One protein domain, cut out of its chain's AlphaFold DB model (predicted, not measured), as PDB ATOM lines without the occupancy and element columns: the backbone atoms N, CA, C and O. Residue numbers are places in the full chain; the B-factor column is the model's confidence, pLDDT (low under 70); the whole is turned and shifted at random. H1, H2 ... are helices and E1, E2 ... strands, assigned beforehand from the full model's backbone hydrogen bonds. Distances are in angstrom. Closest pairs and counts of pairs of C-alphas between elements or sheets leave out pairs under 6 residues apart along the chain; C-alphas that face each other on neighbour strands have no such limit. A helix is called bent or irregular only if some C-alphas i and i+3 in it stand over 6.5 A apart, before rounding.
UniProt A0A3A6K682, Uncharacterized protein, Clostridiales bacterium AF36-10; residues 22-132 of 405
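Overview. This is residues 22 to 132 of the 405 residues of an uncharacterized protein of Clostridiales bacterium AF36-10 (UniProt A0A3A6K682). What would one see first? The model is an elongated row of three small, loosely joined sheets: the hairpin E1 and E2 near one end, with H1 by E1; then the hairpin E5 and E6; then the three-stranded sheet E3 - E4 - E7, with H3 by it and H2 at the far end. Residues 111 to 128, without a named element, run from E6 back to E2, where residues 115 to 116 pair with it, and return to E7. What is the make-up? The printed part has 111 residues, with the order H1 E1 E2 E3 H2 H3 E4 E5 E6 E7; the class is mixed, helices and strands, with under half of the residues in named elements, and each sheet is antiparallel. It is only just loose, close to compact, with a radius of gyration of the C-alphas of 16.1 A and spans of 52 by 27 by 25 A.

Arrangement. What stands near the first residues? H1, residues 22 to 28, comes closest to E1, residues 35 to 39, at the C-alphas of Ser 28 and Arg 36, 4.7 A apart. E1 forms a hairpin with E2, residues 45 to 49; N 36 and O 48 are within hydrogen-bond range at 2.9 A. How is the largest sheet joined? Inner strand E4, residues 92 to 95, has antiparallel neighbours E3, residues 59 to 61, with N 61 and O 93 at 2.9 A, and E7, residues 129 to 131, with N 94 and O 129 at 2.8 A. H3, residues 78 to 88, is on this sheet but only grazes it; its closest C-alphas to E4 are those of Ala 85 and Ile 92, 6.6 A apart. What of the rest? H2, residues 64 to 71, is near H3 but not on the sheet. E5, residues 101 to 104, and E6, residues 107 to 110, form a hairpin, with N 102 and O 109 at 2.9 A; E5 is apart from E4, only just, at 8.1 A.

Along the chain. Where are the anchors? C-alpha 22 of H1 is at (139.187, 44.392, 183.790), and C-alpha 131 of E7 at (111.844, 60.512, 178.813). Which elements are longest? H3 spans 15.1 A, E1 13.5 A, E2 13.1 A and H2 11.5 A. Are the helices even? Each O i to N i+4 pair is within hydrogen-bond range in H1 and H3, and 2 of 4 in H2, which is irregular: C-alphas 65 and 68 are 7.3 A apart.

Size, cuts and confidence. How large is it? The two C-alphas farthest apart, those of Ser 22 and Glu 72, are 52.1 A apart; residues 71 to 77 stand free. Is it continuous and confident? The printed part has no cut, E6 to E7 is a long link, and no printed residue is under 70 in pLDDT.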
ATOM      1  N   SER A  22     139.191  45.854 183.941       90.56
ATOM      2  CA  SER A  22     139.187  44.392 183.790       90.56
ATOM      3  C   SER A  22     137.890  43.720 184.260       90.56
ATOM      4  O   SER A  22     137.513  42.674 183.735       90.56
ATOM      5  N   VAL A  23     137.197  44.303 185.244       90.81
ATOM      6  CA  VAL A  23     135.883  43.832 185.701       90.81
ATOM      7  C   VAL A  23     134.801  44.266 184.710       90.81
ATOM      8  O   VAL A  23     133.948  43.452 184.361       90.81
ATOM      9  N   LEU A  24     134.851  45.507 184.217       93.19
ATOM     10  CA  LEU A  24     133.921  46.003 183.195       93.19
ATOM     11  C   LEU A  24     134.025  45.215 181.886       93.19
ATOM     12  O   LEU A  24     132.994  44.862 181.321       93.19
ATOM     13  N   ASP A  25     135.232  44.868 181.442       92.94
ATOM     14  CA  ASP A  25     135.477  44.077 180.231       92.94
ATOM     15  C   ASP A  25     134.873  42.680 180.331       92.94
ATOM     16  O   ASP A  25     134.311  42.161 179.367       92.94
ATOM     17  N   VAL A  26     134.977  42.049 181.505       93.62
ATOM     18  CA  VAL A  26     134.371  40.735 181.745       93.62
ATOM     19  C   VAL A  26     132.849  40.842 181.737       93.62
ATOM     20  O   VAL A  26     132.209  40.057 181.047       93.62
ATOM     21  N   LEU A  27     132.276  41.825 182.438       92.50
ATOM     22  CA  LEU A  27     130.823  42.025 182.501       92.50
ATOM     23  C   LEU A  27     130.224  42.430 181.148       92.50
ATOM     24  O   LEU A  27     129.091  42.071 180.835       92.50
ATOM     25  N   SER A  28     130.982  43.155 180.325       94.50
ATOM     26  CA  SER A  28     130.541  43.598 178.998       94.50
ATOM     27  C   SER A  28     130.365  42.440 178.015       94.50
ATOM     28  O   SER A  28     129.595  42.569 177.073       94.50
ATOM     29  N   LYS A  29     130.998  41.281 178.249       92.56
ATOM     30  CA  LYS A  29     130.797  40.070 177.426       92.56
ATOM     31  C   LYS A  29     129.381  39.496 177.529       92.56
ATOM     32  O   LYS A  29     128.976  38.746 176.648       92.56
ATOM     33  N   ASP A  30     128.635  39.857 178.575       90.19
ATOM     34  CA  ASP A  30     127.245  39.433 178.782       90.19
ATOM     35  C   ASP A  30     126.221  40.383 178.123       90.19
ATOM     36  O   ASP A  30     125.001  40.194 178.271       90.19
ATOM     37  N   LEU A  31     126.703  41.427 177.440       92.81
ATOM     38  CA  LEU A  31     125.911  42.349 176.632       92.81
ATOM     39  C   LEU A  31     125.968  41.960 175.143       92.81
ATOM     40  O   LEU A  31     126.909  41.293 174.715       92.81
ATOM     41  N   PRO A  32     124.970  42.357 174.332       92.25
ATOM     42  CA  PRO A  32     125.044  42.187 172.884       92.25
ATOM     43  C   PRO A  32     126.254  42.910 172.274       92.25
ATOM     44  O   PRO A  32     126.670  43.955 172.774       92.25
ATOM     45  N   ASP A  33     126.757  42.397 171.148       89.88
ATOM     46  CA  ASP A  33     127.858  43.025 170.406       89.88
ATOM     47  C   ASP A  33     127.602  44.520 170.149       89.88
ATOM     48  O   ASP A  33     126.508  44.907 169.727       89.88
ATOM     49  N   GLY A  34     128.630  45.344 170.378       89.38
ATOM     50  CA  GLY A  34     128.574  46.805 170.233       89.38
ATOM     51  C   GLY A  34     128.180  47.565 171.504       89.38
ATOM     52  O   GLY A  34     128.168  48.797 171.488       89.38
ATOM     53  N   PHE A  35     127.893  46.859 172.603       94.75
ATOM     54  CA  PHE A  35     127.612  47.447 173.912       94.75
ATOM     55  C   PHE A  35     128.684  47.087 174.944       94.75
ATOM     56  O   PHE A  35     129.276  46.011 174.909       94.75
ATOM     57  N   ARG A  36     128.908  47.991 175.898       95.75
ATOM     58  CA  ARG A  36     129.844  47.812 177.014       95.75
ATOM     59  C   ARG A  36     129.329  48.494 178.272       95.75
ATOM     60  O   ARG A  36     128.513  49.409 178.197       95.75
ATOM     61  N   TYR A  37     129.844  48.092 179.424       96.19
ATOM     62  CA  TYR A  37     129.658  48.833 180.663       96.19
ATOM     63  C   TYR A  37     130.746  49.889 180.835       96.19
ATOM     64  O   TYR A  37     131.931  49.601 180.688       96.19
ATOM     65  N   ILE A  38     130.345  51.097 181.219       94.75
ATOM     66  CA  ILE A  38     131.251  52.170 181.635       94.75
ATOM     67  C   ILE A  38     130.957  52.576 183.076       94.75
ATOM     68  O   ILE A  38     129.835  52.424 183.569       94.75
ATOM     69  N   ASN A  39     131.970  53.108 183.759       93.81
ATOM     70  CA  ASN A  39     131.775  53.694 185.079       93.81
ATOM     71  C   ASN A  39     130.797  54.875 185.007       93.81
ATOM     72  O   ASN A  39     130.882  55.718 184.116       93.81
ATOM     73  N   ASP A  40     129.897  54.927 185.983       89.94
ATOM     74  CA  ASP A  40     129.014  56.054 186.250       89.94
ATOM     75  C   ASP A  40     129.342  56.601 187.659       89.94
ATOM     76  O   ASP A  40     130.485  56.536 188.124       89.94
ATOM     77  N   HIS A  41     128.370  57.164 188.364       88.44
ATOM     78  CA  HIS A  41     128.548  57.743 189.685       88.44
ATOM     79  C   HIS A  41     128.465  56.697 190.808       88.44
ATOM     80  O   HIS A  41     127.740  55.707 190.738       88.44
ATOM     81  N   ASN A  42     129.187  56.946 191.905       86.38
ATOM     82  CA  ASN A  42     129.073  56.203 193.165       86.38
ATOM     83  C   ASN A  42     129.170  54.677 193.010       86.38
ATOM     84  O   ASN A  42     128.370  53.969 193.609       86.38
ATOM     85  N   GLY A  43     130.087  54.156 192.191       85.81
ATOM     86  CA  GLY A  43     130.263  52.708 192.011       85.81
ATOM     87  C   GLY A  43     129.112  52.005 191.272       85.81
ATOM     88  O   GLY A  43     129.034  50.778 191.307       85.81
ATOM     89  N   PHE A  44     128.205  52.761 190.645       91.81
ATOM     90  CA  PHE A  44     127.321  52.246 189.604       91.81
ATOM     91  C   PHE A  44     128.038  52.276 188.252       91.81
ATOM     92  O   PHE A  44     128.942  53.080 188.017       91.81
ATOM     93  N   CYS A  45     127.625  51.386 187.361       93.12
ATOM     94  CA  CYS A  45     128.071  51.339 185.979       93.12
ATOM     95  C   CYS A  45     126.837  51.325 185.085       93.12
ATOM     96  O   CYS A  45     125.823  50.723 185.441       93.12
ATOM     97  N   ARG A  46     126.921  51.971 183.927       94.38
ATOM     98  CA  ARG A  46     125.828  52.025 182.954       94.38
ATOM     99  C   ARG A  46     126.263  51.449 181.622       94.38
ATOM    100  O   ARG A  46     127.455  51.415 181.321       94.38
ATOM    101  N   ILE A  47     125.292  51.009 180.838       94.38
ATOM    102  CA  ILE A  47     125.531  50.582 179.468       94.38
ATOM    103  C   ILE A  47     125.887  51.781 178.574       94.38
ATOM    104  O   ILE A  47     125.354  52.883 178.730       94.38
ATOM    105  N   ASP A  48     126.799  51.547 177.645       94.00
ATOM    106  CA  ASP A  48     127.259  52.465 176.610       94.00
ATOM    107  C   ASP A  48     127.420  51.695 175.294       94.00
ATOM    108  O   ASP A  48     127.533  50.465 175.299       94.00
ATOM    109  N   CYS A  49     127.421  52.397 174.166       92.06
ATOM    110  CA  CYS A  49     127.585  51.790 172.849       92.06
ATOM    111  C   CYS A  49     128.481  52.631 171.944       92.06
ATOM    112  O   CYS A  49     128.706  53.817 172.184       92.06
ATOM    113  N   ASP A  50     128.973  52.018 170.873       83.31
ATOM    114  CA  ASP A  50     129.658  52.759 169.819       83.31
ATOM    115  C   ASP A  50     128.640  53.557 168.992       83.31
ATOM    116  O   ASP A  50     127.769  52.992 168.333       83.31
ATOM    117  N   GLY A  51     128.743  54.888 169.034       84.62
ATOM    118  CA  GLY A  51     127.838  55.794 168.324       84.62
ATOM    119  C   GLY A  51     126.615  56.211 169.145       84.62
ATOM    120  O   GLY A  51     126.685  56.359 170.363       84.62
ATOM    121  N   VAL A  52     125.499  56.476 168.463       85.94
ATOM    122  CA  VAL A  52     124.257  56.942 169.098       85.94
ATOM    123  C   VAL A  52     123.453  55.740 169.587       85.94
ATOM    124  O   VAL A  52     123.274  54.767 168.858       85.94
ATOM    125  N   MET A  53     122.959  55.822 170.821       87.56
ATOM    126  CA  MET A  53     122.028  54.842 171.372       87.56
ATOM    127  C   MET A  53     120.629  55.105 170.807       87.56
ATOM    128  O   MET A  53     119.959  56.050 171.218       87.56
ATOM    129  N   ASP A  54     120.209  54.279 169.856       87.19
ATOM    130  CA  ASP A  54     118.901  54.340 169.215       87.19
ATOM    131  C   ASP A  54     117.956  53.334 169.868       87.19
ATOM    132  O   ASP A  54     118.171  52.120 169.813       87.19
ATOM    133  N   PHE A  55     116.909  53.834 170.513       86.81
ATOM    134  CA  PHE A  55     115.828  52.979 170.975       86.81
ATOM    135  C   PHE A  55     114.881  52.751 169.801       86.81
ATOM    136  O   PHE A  55     114.435  53.709 169.179       86.81
ATOM    137  N   GLY A  56     114.567  51.485 169.524       83.81
ATOM    138  CA  GLY A  56     113.606  51.104 168.493       83.81
ATOM    139  C   GLY A  56     112.176  51.528 168.846       83.81
ATOM    140  O   GLY A  56     111.927  52.595 169.397       83.81
ATOM    141  N   GLU A  57     111.188  50.685 168.551       83.56
ATOM    142  CA  GLU A  57     109.793  51.021 168.848       83.56
ATOM    143  C   GLU A  57     109.569  51.258 170.357       83.56
ATOM    144  O   GLU A  57     109.709  50.350 171.182       83.56
ATOM    145  N   LEU A  58     109.224  52.499 170.712       85.38
ATOM    146  CA  LEU A  58     108.994  52.928 172.087       85.38
ATOM    147  C   LEU A  58     107.536  52.696 172.479       85.38
ATOM    148  O   LEU A  58     106.620  53.276 171.896       85.38
ATOM    149  N   ARG A  59     107.313  51.909 173.531       89.06
ATOM    150  CA  ARG A  59     106.005  51.816 174.188       89.06
ATOM    151  C   ARG A  59     105.958  52.850 175.295       89.06
ATOM    152  O   ARG A  59     106.768  52.803 176.210       89.06
ATOM    153  N   LEU A  60     105.030  53.790 175.215       90.62
ATOM    154  CA  LEU A  60     104.986  54.926 176.129       90.62
ATOM    155  C   LEU A  60     103.797  54.813 177.071       90.62
ATOM    156  O   LEU A  60     102.668  54.565 176.646       90.62
ATOM    157  N   GLN A  61     104.039  55.052 178.354       91.75
ATOM    158  CA  GLN A  61     102.974  55.215 179.326       91.75
ATOM    159  C   GLN A  61     102.534  56.680 179.352       91.75
ATOM    160  O   GLN A  61     103.080  57.504 180.083       91.75
ATOM    161  N   ILE A  62     101.525  57.000 178.543       90.88
ATOM    162  CA  ILE A  62     100.940  58.343 178.509       90.88
ATOM    163  C   ILE A  62     100.224  58.635 179.844       90.88
ATOM    164  O   ILE A  62      99.348  57.849 180.239       90.88
ATOM    165  N   PRO A  63     100.555  59.748 180.534       90.50
ATOM    166  CA  PRO A  63      99.879  60.163 181.763       90.50
ATOM    167  C   PRO A  63      98.369  60.295 181.569       90.50
ATOM    168  O   PRO A  63      97.897  60.641 180.484       90.50
ATOM    169  N   ALA A  64      97.587  60.008 182.611       91.44
ATOM    170  CA  ALA A  64      96.128  59.954 182.507       91.44
ATOM    171  C   ALA A  64      95.533  61.293 182.036       91.44
ATOM    172  O   ALA A  64      94.665  61.313 181.167       91.44
ATOM    173  N   GLU A  65      96.071  62.391 182.556       90.88
ATOM    174  CA  GLU A  65      95.755  63.777 182.224       90.88
ATOM    175  C   GLU A  65      96.089  64.168 180.775       90.88
ATOM    176  O   GLU A  65      95.556  65.156 180.271       90.88
ATOM    177  N   ALA A  66      96.942  63.400 180.092       92.31
ATOM    178  CA  ALA A  66      97.366  63.659 178.721       92.31
ATOM    179  C   ALA A  66      96.625  62.801 177.689       92.31
ATOM    180  O   ALA A  66      96.671  63.104 176.499       92.31
ATOM    181  N   LYS A  67      95.935  61.732 178.113       91.38
ATOM    182  CA  LYS A  67      95.329  60.750 177.196       91.38
ATOM    183  C   LYS A  67      94.392  61.381 176.170       91.38
ATOM    184  O   LYS A  67      94.446  61.000 175.007       91.38
ATOM    185  N   SER A  68      93.564  62.341 176.582       92.50
ATOM    186  CA  SER A  68      92.665  63.049 175.663       92.50
ATOM    187  C   SER A  68      93.431  63.884 174.638       92.50
ATOM    188  O   SER A  68      93.061  63.880 173.474       92.50
ATOM    189  N   LEU A  69      94.533  64.525 175.043       92.38
ATOM    190  CA  LEU A  69      95.363  65.350 174.158       92.38
ATOM    191  C   LEU A  69      96.010  64.512 173.051       92.38
ATOM    192  O   LEU A  69      96.018  64.913 171.895       92.38
ATOM    193  N   PHE A  70      96.540  63.338 173.402       90.81
ATOM    194  CA  PHE A  70      97.151  62.430 172.427       90.81
ATOM    195  C   PHE A  70      96.113  61.726 171.545       90.81
ATOM    196  O   PHE A  70      96.428  61.382 170.412       90.81
ATOM    197  N   ALA A  71      94.881  61.528 172.029       89.38
ATOM    198  CA  ALA A  71      93.794  60.944 171.241       89.38
ATOM    199  C   ALA A  71      93.265  61.879 170.136       89.38
ATOM    200  O   ALA A  71      92.620  61.405 169.207       89.38
ATOM    201  N   GLU A  72      93.530  63.185 170.231       88.25
ATOM    202  CA  GLU A  72      93.203  64.171 169.191       88.25
ATOM    203  C   GLU A  72      94.197  64.155 168.014       88.25
ATOM    204  O   GLU A  72      93.941  64.791 166.994       88.25
ATOM    205  N   LEU A  73      95.326  63.448 168.139       86.56
ATOM    206  CA  LEU A  73      96.329  63.338 167.082       86.56
ATOM    207  C   LEU A  73      96.016  62.170 166.143       86.56
ATOM    208  O   LEU A  73      95.858  61.034 166.585       86.56
ATOM    209  N   ASP A  74      96.049  62.433 164.834       84.00
ATOM    210  CA  ASP A  74      95.936  61.388 163.807       84.00
ATOM    211  C   ASP A  74      97.087  60.371 163.895       84.00
ATOM    212  O   ASP A  74      96.939  59.192 163.574       84.00
ATOM    213  N   THR A  75      98.274  60.822 164.306       85.50
ATOM    214  CA  THR A  75      99.454  59.981 164.525       85.50
ATOM    215  C   THR A  75     100.317  60.601 165.616       85.50
ATOM    216  O   THR A  75     100.680  61.770 165.527       85.50
ATOM    217  N   VAL A  76     100.661  59.814 166.637       85.50
ATOM    218  CA  VAL A  76     101.540  60.253 167.729       85.50
ATOM    219  C   VAL A  76     102.996  60.065 167.322       85.50
ATOM    220  O   VAL A  76     103.426  58.949 167.029       85.50
ATOM    221  N   THR A  77     103.770  61.146 167.341       88.19
ATOM    222  CA  THR A  77     105.214  61.120 167.097       88.19
ATOM    223  C   THR A  77     106.000  61.242 168.402       88.19
ATOM    224  O   THR A  77     105.504  61.736 169.417       88.19
ATOM    225  N   ILE A  78     107.275  60.846 168.381       87.19
ATOM    226  CA  ILE A  78     108.160  61.050 169.536       87.19
ATOM    227  C   ILE A  78     108.345  62.539 169.865       87.19
ATOM    228  O   ILE A  78     108.495  62.898 171.030       87.19
ATOM    229  N   ASN A  79     108.263  63.421 168.863       89.19
ATOM    230  CA  ASN A  79     108.341  64.863 169.071       89.19
ATOM    231  C   ASN A  79     107.128  65.395 169.838       89.19
ATOM    232  O   ASN A  79     107.304  66.285 170.667       89.19
ATOM    233  N   ASP A  80     105.931  64.838 169.637       91.31
ATOM    234  CA  ASP A  80     104.743  65.215 170.415       91.31
ATOM    235  C   ASP A  80     104.924  64.848 171.890       91.31
ATOM    236  O   ASP A  80     104.596  65.624 172.787       91.31
ATOM    237  N   VAL A  81     105.527  63.687 172.146       91.75
ATOM    238  CA  VAL A  81     105.822  63.187 173.494       91.75
ATOM    239  C   VAL A  81     106.903  64.029 174.166       91.75
ATOM    240  O   VAL A  81     106.738  64.416 175.321       91.75
ATOM    241  N   ILE A  82     107.981  64.360 173.452       91.88
ATOM    242  CA  ILE A  82     109.044  65.244 173.954       91.88
ATOM    243  C   ILE A  82     108.483  66.641 174.228       91.88
ATOM    244  O   ILE A  82     108.750  67.214 175.284       91.88
ATOM    245  N   THR A  83     107.663  67.174 173.321       92.94
ATOM    246  CA  THR A  83     107.027  68.488 173.482       92.94
ATOM    247  C   THR A  83     106.088  68.489 174.682       92.94
ATOM    248  O   THR A  83     106.136  69.410 175.497       92.94
ATOM    249  N   TYR A  84     105.291  67.431 174.853       95.19
ATOM    250  CA  TYR A  84     104.458  67.248 176.033       95.19
ATOM    251  C   TYR A  84     105.286  67.199 177.315       95.19
ATOM    252  O   TYR A  84     105.003  67.953 178.244       95.19
ATOM    253  N   ALA A  85     106.314  66.346 177.372       95.00
ATOM    254  CA  ALA A  85     107.196  66.216 178.530       95.00
ATOM    255  C   ALA A  85     107.842  67.564 178.877       95.00
ATOM    256  O   ALA A  85     107.898  67.952 180.040       95.00
ATOM    257  N   GLN A  86     108.254  68.331 177.864       94.75
ATOM    258  CA  GLN A  86     108.824  69.660 178.050       94.75
ATOM    259  C   GLN A  86     107.798  70.672 178.561       94.75
ATOM    260  O   GLN A  86     108.105  71.419 179.487       94.75
ATOM    261  N   ASN A  87     106.597  70.724 177.986       95.56
ATOM    262  CA  ASN A  87     105.571  71.692 178.373       95.56
ATOM    263  C   ASN A  87     104.964  71.377 179.742       95.56
ATOM    264  O   ASN A  87     104.711  72.297 180.514       95.56
ATOM    265  N   SER A  88     104.757  70.100 180.056       95.81
ATOM    266  CA  SER A  88     104.207  69.649 181.339       95.81
ATOM    267  C   SER A  88     105.262  69.542 182.443       95.81
ATOM    268  O   SER A  88     104.900  69.585 183.614       95.81
ATOM    269  N   GLN A  89     106.549  69.449 182.078       95.38
ATOM    270  CA  GLN A  89     107.651  69.093 182.982       95.38
ATOM    271  C   GLN A  89     107.417  67.737 183.678       95.38
ATOM    272  O   GLN A  89     107.830  67.529 184.819       95.38
ATOM    273  N   THR A  90     106.758  66.807 182.979       93.62
ATOM    274  CA  THR A  90     106.436  65.462 183.472       93.62
ATOM    275  C   THR A  90     107.342  64.418 182.826       93.62
ATOM    276  O   THR A  90     107.528  64.402 181.608       93.62
ATOM    277  N   ASN A  91     107.872  63.503 183.641       94.06
ATOM    278  CA  ASN A  91     108.620  62.345 183.153       94.06
ATOM    279  C   ASN A  91     107.664  61.340 182.496       94.06
ATOM    280  O   ASN A  91     106.683  60.930 183.116       94.06
ATOM    281  N   ILE A  92     107.973  60.898 181.276       94.25
ATOM    282  CA  ILE A  92     107.158  59.913 180.551       94.25
ATOM    283  C   ILE A  92     107.836  58.553 180.630       94.25
ATOM    284  O   ILE A  92     108.951  58.389 180.137       94.25
ATOM    285  N   GLU A  93     107.183  57.585 181.273       94.12
ATOM    286  CA  GLU A  93     107.722  56.231 181.411       94.12
ATOM    287  C   GLU A  93     107.701  55.518 180.054       94.12
ATOM    288  O   GLU A  93     106.684  55.491 179.351       94.12
ATOM    289  N   VAL A  94     108.845  54.948 179.686       92.50
ATOM    290  CA  VAL A  94     108.987  54.057 178.542       92.50
ATOM    291  C   VAL A  94     108.881  52.633 179.067       92.50
ATOM    292  O   VAL A  94     109.634  52.221 179.950       92.50
ATOM    293  N   LEU A  95     107.929  51.887 178.527       92.75
ATOM    294  CA  LEU A  95     107.637  50.522 178.917       92.75
ATOM    295  C   LEU A  95     108.483  49.544 178.091       92.75
ATOM    296  O   LEU A  95     108.577  49.698 176.869       92.75
ATOM    297  N   PRO A  96     109.068  48.515 178.725       91.81
ATOM    298  CA  PRO A  96     109.702  47.428 177.996       91.81
ATOM    299  C   PRO A  96     108.661  46.558 177.271       91.81
ATOM    300  O   PRO A  96     107.442  46.740 177.392       91.81
ATOM    301  N   ASP A  97     109.138  45.572 176.513       90.44
ATOM    302  CA  ASP A  97     108.284  44.476 176.063       90.44
ATOM    303  C   ASP A  97     107.776  43.613 177.240       90.44
ATOM    304  O   ASP A  97     108.129  43.829 178.401       90.44
ATOM    305  N   LEU A  98     106.898  42.644 176.947       87.38
ATOM    306  CA  LEU A  98     106.279  41.792 177.976       87.38
ATOM    307  C   LEU A  98     107.306  40.975 178.777       87.38
ATOM    308  O   LEU A  98     107.002  40.558 179.891       87.38
ATOM    309  N   ASP A  99     108.507  40.782 178.227       89.19
ATOM    310  CA  ASP A  99     109.593  40.019 178.835       89.19
ATOM    311  C   ASP A  99     110.603  40.928 179.573       89.19
ATOM    312  O   ASP A  99     111.604  40.444 180.106       89.19
ATOM    313  N   GLY A 100     110.370  42.247 179.619       90.06
ATOM    314  CA  GLY A 100     111.235  43.211 180.307       90.06
ATOM    315  C   GLY A 100     112.429  43.709 179.483       90.06
ATOM    316  O   GLY A 100     113.415  44.183 180.059       90.06
ATOM    317  N   PHE A 101     112.374  43.608 178.150       92.50
ATOM    318  CA  PHE A 101     113.448  44.035 177.250       92.50
ATOM    319  C   PHE A 101     113.102  45.311 176.476       92.50
ATOM    320  O   PHE A 101     111.973  45.520 176.035       92.50
ATOM    321  N   PHE A 102     114.124  46.131 176.240       93.12
ATOM    322  CA  PHE A 102     114.109  47.217 175.262       93.12
ATOM    323  C   PHE A 102     114.870  46.802 174.007       93.12
ATOM    324  O   PHE A 102     115.868  46.085 174.088       93.12
ATOM    325  N   THR A 103     114.418  47.275 172.845       93.50
ATOM    326  CA  THR A 103     115.187  47.151 171.603       93.50
ATOM    327  C   THR A 103     116.068  48.385 171.460       93.50
ATOM    328  O   THR A 103     115.544  49.481 171.291       93.50
ATOM    329  N   VAL A 104     117.386  48.209 171.527       92.00
ATOM    330  CA  VAL A 104     118.385  49.278 171.403       92.00
ATOM    331  C   VAL A 104     119.385  48.894 170.315       92.00
ATOM    332  O   VAL A 104     119.932  47.793 170.351       92.00
ATOM    333  N   ASN A 105     119.588  49.754 169.316       91.88
ATOM    334  CA  ASN A 105     120.394  49.490 168.113       91.88
ATOM    335  C   ASN A 105     120.068  48.127 167.460       91.88
ATOM    336  O   ASN A 105     120.953  47.377 167.046       91.88
ATOM    337  N   GLY A 106     118.782  47.754 167.432       90.75
ATOM    338  CA  GLY A 106     118.303  46.470 166.899       90.75
ATOM    339  C   GLY A 106     118.572  45.237 167.778       90.75
ATOM    340  O   GLY A 106     118.279  44.118 167.357       90.75
ATOM    341  N   LYS A 107     119.112  45.397 168.994       92.81
ATOM    342  CA  LYS A 107     119.382  44.314 169.955       92.81
ATOM    343  C   LYS A 107     118.438  44.396 171.155       92.81
ATOM    344  O   LYS A 107     118.107  45.483 171.613       92.81
ATOM    345  N   LYS A 108     118.028  43.246 171.700       93.31
ATOM    346  CA  LYS A 108     117.221  43.190 172.928       93.31
ATOM    347  C   LYS A 108     118.108  43.278 174.169       93.31
ATOM    348  O   LYS A 108     119.001  42.452 174.344       93.31
ATOM    349  N   ILE A 109     117.820  44.231 175.051       93.44
ATOM    350  CA  ILE A 109     118.543  44.450 176.309       93.44
ATOM    351  C   ILE A 109     117.533  44.491 177.453       93.44
ATOM    352  O   ILE A 109     116.578  45.264 177.415       93.44
ATOM    353  N   ASN A 110     117.725  43.638 178.461       93.12
ATOM    354  CA  ASN A 110     116.870  43.629 179.647       93.12
ATOM    355  C   ASN A 110     117.079  44.924 180.446       93.12
ATOM    356  O   ASN A 110     118.223  45.343 180.624       93.12
ATOM    357  N   VAL A 111     116.004  45.542 180.939       91.94
ATOM    358  CA  VAL A 111     116.085  46.836 181.639       91.94
ATOM    359  C   VAL A 111     117.005  46.811 182.863       91.94
ATOM    360  O   VAL A 111     117.739  47.767 183.106       91.94
ATOM    361  N   ASP A 112     117.065  45.687 183.575       92.00
ATOM    362  CA  ASP A 112     117.903  45.525 184.767       92.00
ATOM    363  C   ASP A 112     119.402  45.467 184.426       92.00
ATOM    364  O   ASP A 112     120.251  45.570 185.307       92.00
ATOM    365  N   LYS A 113     119.745  45.332 183.137       92.12
ATOM    366  CA  LYS A 113     121.124  45.397 182.639       92.12
ATOM    367  C   LYS A 113     121.568  46.804 182.244       92.12
ATOM    368  O   LYS A 113     122.751  46.968 181.964       92.12
ATOM    369  N   PHE A 114     120.684  47.807 182.207       92.62
ATOM    370  CA  PHE A 114     121.061  49.171 181.802       92.62
ATOM    371  C   PHE A 114     121.982  49.843 182.819       92.62
ATOM    372  O   PHE A 114     122.892  50.578 182.438       92.62
ATOM    373  N   VAL A 115     121.752  49.568 184.102       93.06
ATOM    374  CA  VAL A 115     122.576  50.032 185.214       93.06
ATOM    375  C   VAL A 115     122.875  48.839 186.101       93.06
ATOM    376  O   VAL A 115     121.976  48.086 186.460       93.06
ATOM    377  N   ILE A 116     124.138  48.678 186.473       91.94
ATOM    378  CA  ILE A 116     124.609  47.617 187.361       91.94
ATOM    379  C   ILE A 116     125.471  48.213 188.476       91.94
ATOM    380  O   ILE A 116     125.971  49.332 188.375       91.94
ATOM    381  N   ALA A 117     125.659  47.463 189.557       91.94
ATOM    382  CA  ALA A 117     126.488  47.874 190.686       91.94
ATOM    383  C   ALA A 117     127.420  46.725 191.106       91.94
ATOM    384  O   ALA A 117     127.239  46.152 192.175       91.94
ATOM    385  N   PRO A 118     128.400  46.343 190.270       88.31
ATOM    386  CA  PRO A 118     129.096  45.057 190.385       88.31
ATOM    387  C   PRO A 118     129.932  44.904 191.659       88.31
ATOM    388  O   PRO A 118     130.155  43.792 192.123       88.31
ATOM    389  N   LEU A 119     130.398  46.019 192.229       87.75
ATOM    390  CA  LEU A 119     131.165  46.042 193.478       87.75
ATOM    391  C   LEU A 119     130.308  46.400 194.698       87.75
ATOM    392  O   LEU A 119     130.831  46.544 195.805       87.75
ATOM    393  N   LYS A 120     128.999  46.572 194.502       83.12
ATOM    394  CA  LYS A 120     128.034  46.701 195.587       83.12
ATOM    395  C   LYS A 120     127.340  45.363 195.761       83.12
ATOM    396  O   LYS A 120     126.997  44.706 194.786       83.12
ATOM    397  N   ASP A 121     127.073  44.987 197.002       81.69
ATOM    398  CA  ASP A 121     126.179  43.869 197.300       81.69
ATOM    399  C   ASP A 121     124.719  44.311 197.082       81.69
ATOM    400  O   ASP A 121     123.941  44.489 198.017       81.69
ATOM    401  N   LEU A 122     124.391  44.655 195.832       83.88
ATOM    402  CA  LEU A 122     123.116  45.234 195.430       83.88
ATOM    403  C   LEU A 122     122.686  44.650 194.085       83.88
ATOM    404  O   LEU A 122     123.382  44.787 193.082       83.88
ATOM    405  N   GLN A 123     121.490  44.064 194.055       82.69
ATOM    406  CA  GLN A 123     120.825  43.684 192.812       82.69
ATOM    407  C   GLN A 123     119.798  44.748 192.440       82.69
ATOM    408  O   GLN A 123     118.861  45.003 193.196       82.69
ATOM    409  N   LEU A 124     119.973  45.353 191.267       86.62
ATOM    410  CA  LEU A 124     118.992  46.257 190.679       86.62
ATOM    411  C   LEU A 124     117.973  45.423 189.901       86.62
ATOM    412  O   LEU A 124     118.354  44.566 189.108       86.62
ATOM    413  N   ARG A 125     116.688  45.630 190.191       88.31
ATOM    414  CA  ARG A 125     115.572  44.923 189.558       88.31
ATOM    415  C   ARG A 125     114.421  45.874 189.285       88.31
ATOM    416  O   ARG A 125     114.233  46.827 190.043       88.31
ATOM    417  N   ASN A 126     113.611  45.547 188.282       86.06
ATOM    418  CA  ASN A 126     112.472  46.350 187.838       86.06
ATOM    419  C   ASN A 126     112.892  47.778 187.462       86.06
ATOM    420  O   ASN A 126     112.260  48.752 187.882       86.06
ATOM    421  N   GLY A 127     113.989  47.898 186.713       87.69
ATOM    422  CA  GLY A 127     114.445  49.181 186.196       87.69
ATOM    423  C   GLY A 127     113.345  49.896 185.407       87.69
ATOM    424  O   GLY A 127     112.506  49.271 184.759       87.69
ATOM    425  N   LYS A 128     113.350  51.228 185.472       91.31
ATOM    426  CA  LYS A 128     112.408  52.086 184.752       91.31
ATOM    427  C   LYS A 128     113.160  53.077 183.887       91.31
ATOM    428  O   LYS A 128     114.148  53.662 184.330       91.31
ATOM    429  N   VAL A 129     112.673  53.267 182.668       91.69
ATOM    430  CA  VAL A 129     113.233  54.211 181.703       91.69
ATOM    431  C   VAL A 129     112.250  55.359 181.546       91.69
ATOM    432  O   VAL A 129     111.048  55.137 181.431       91.69
ATOM    433  N   TYR A 130     112.759  56.587 181.550       92.31
ATOM    434  CA  TYR A 130     111.942  57.789 181.432       92.31
ATOM    435  C   TYR A 130     112.478  58.701 180.337       92.31
ATOM    436  O   TYR A 130     113.684  58.929 180.243       92.31
ATOM    437  N   ILE A 131     111.569  59.294 179.569       90.69
ATOM    438  CA  ILE A 131     111.844  60.512 178.813       90.69
ATOM    439  C   ILE A 131     111.704  61.670 179.798       90.69
ATOM    440  O   ILE A 131     110.626  61.902 180.348       90.69
ATOM    441  N   MET A 132     112.809  62.371 180.034       89.94
ATOM    442  CA  MET A 132     112.878  63.510 180.944       89.94
ATOM    443  C   MET A 132     113.194  64.769 180.149       89.94
ATOM    444  O   MET A 132     114.172  64.808 179.401       89.94
TER     445      MET A 132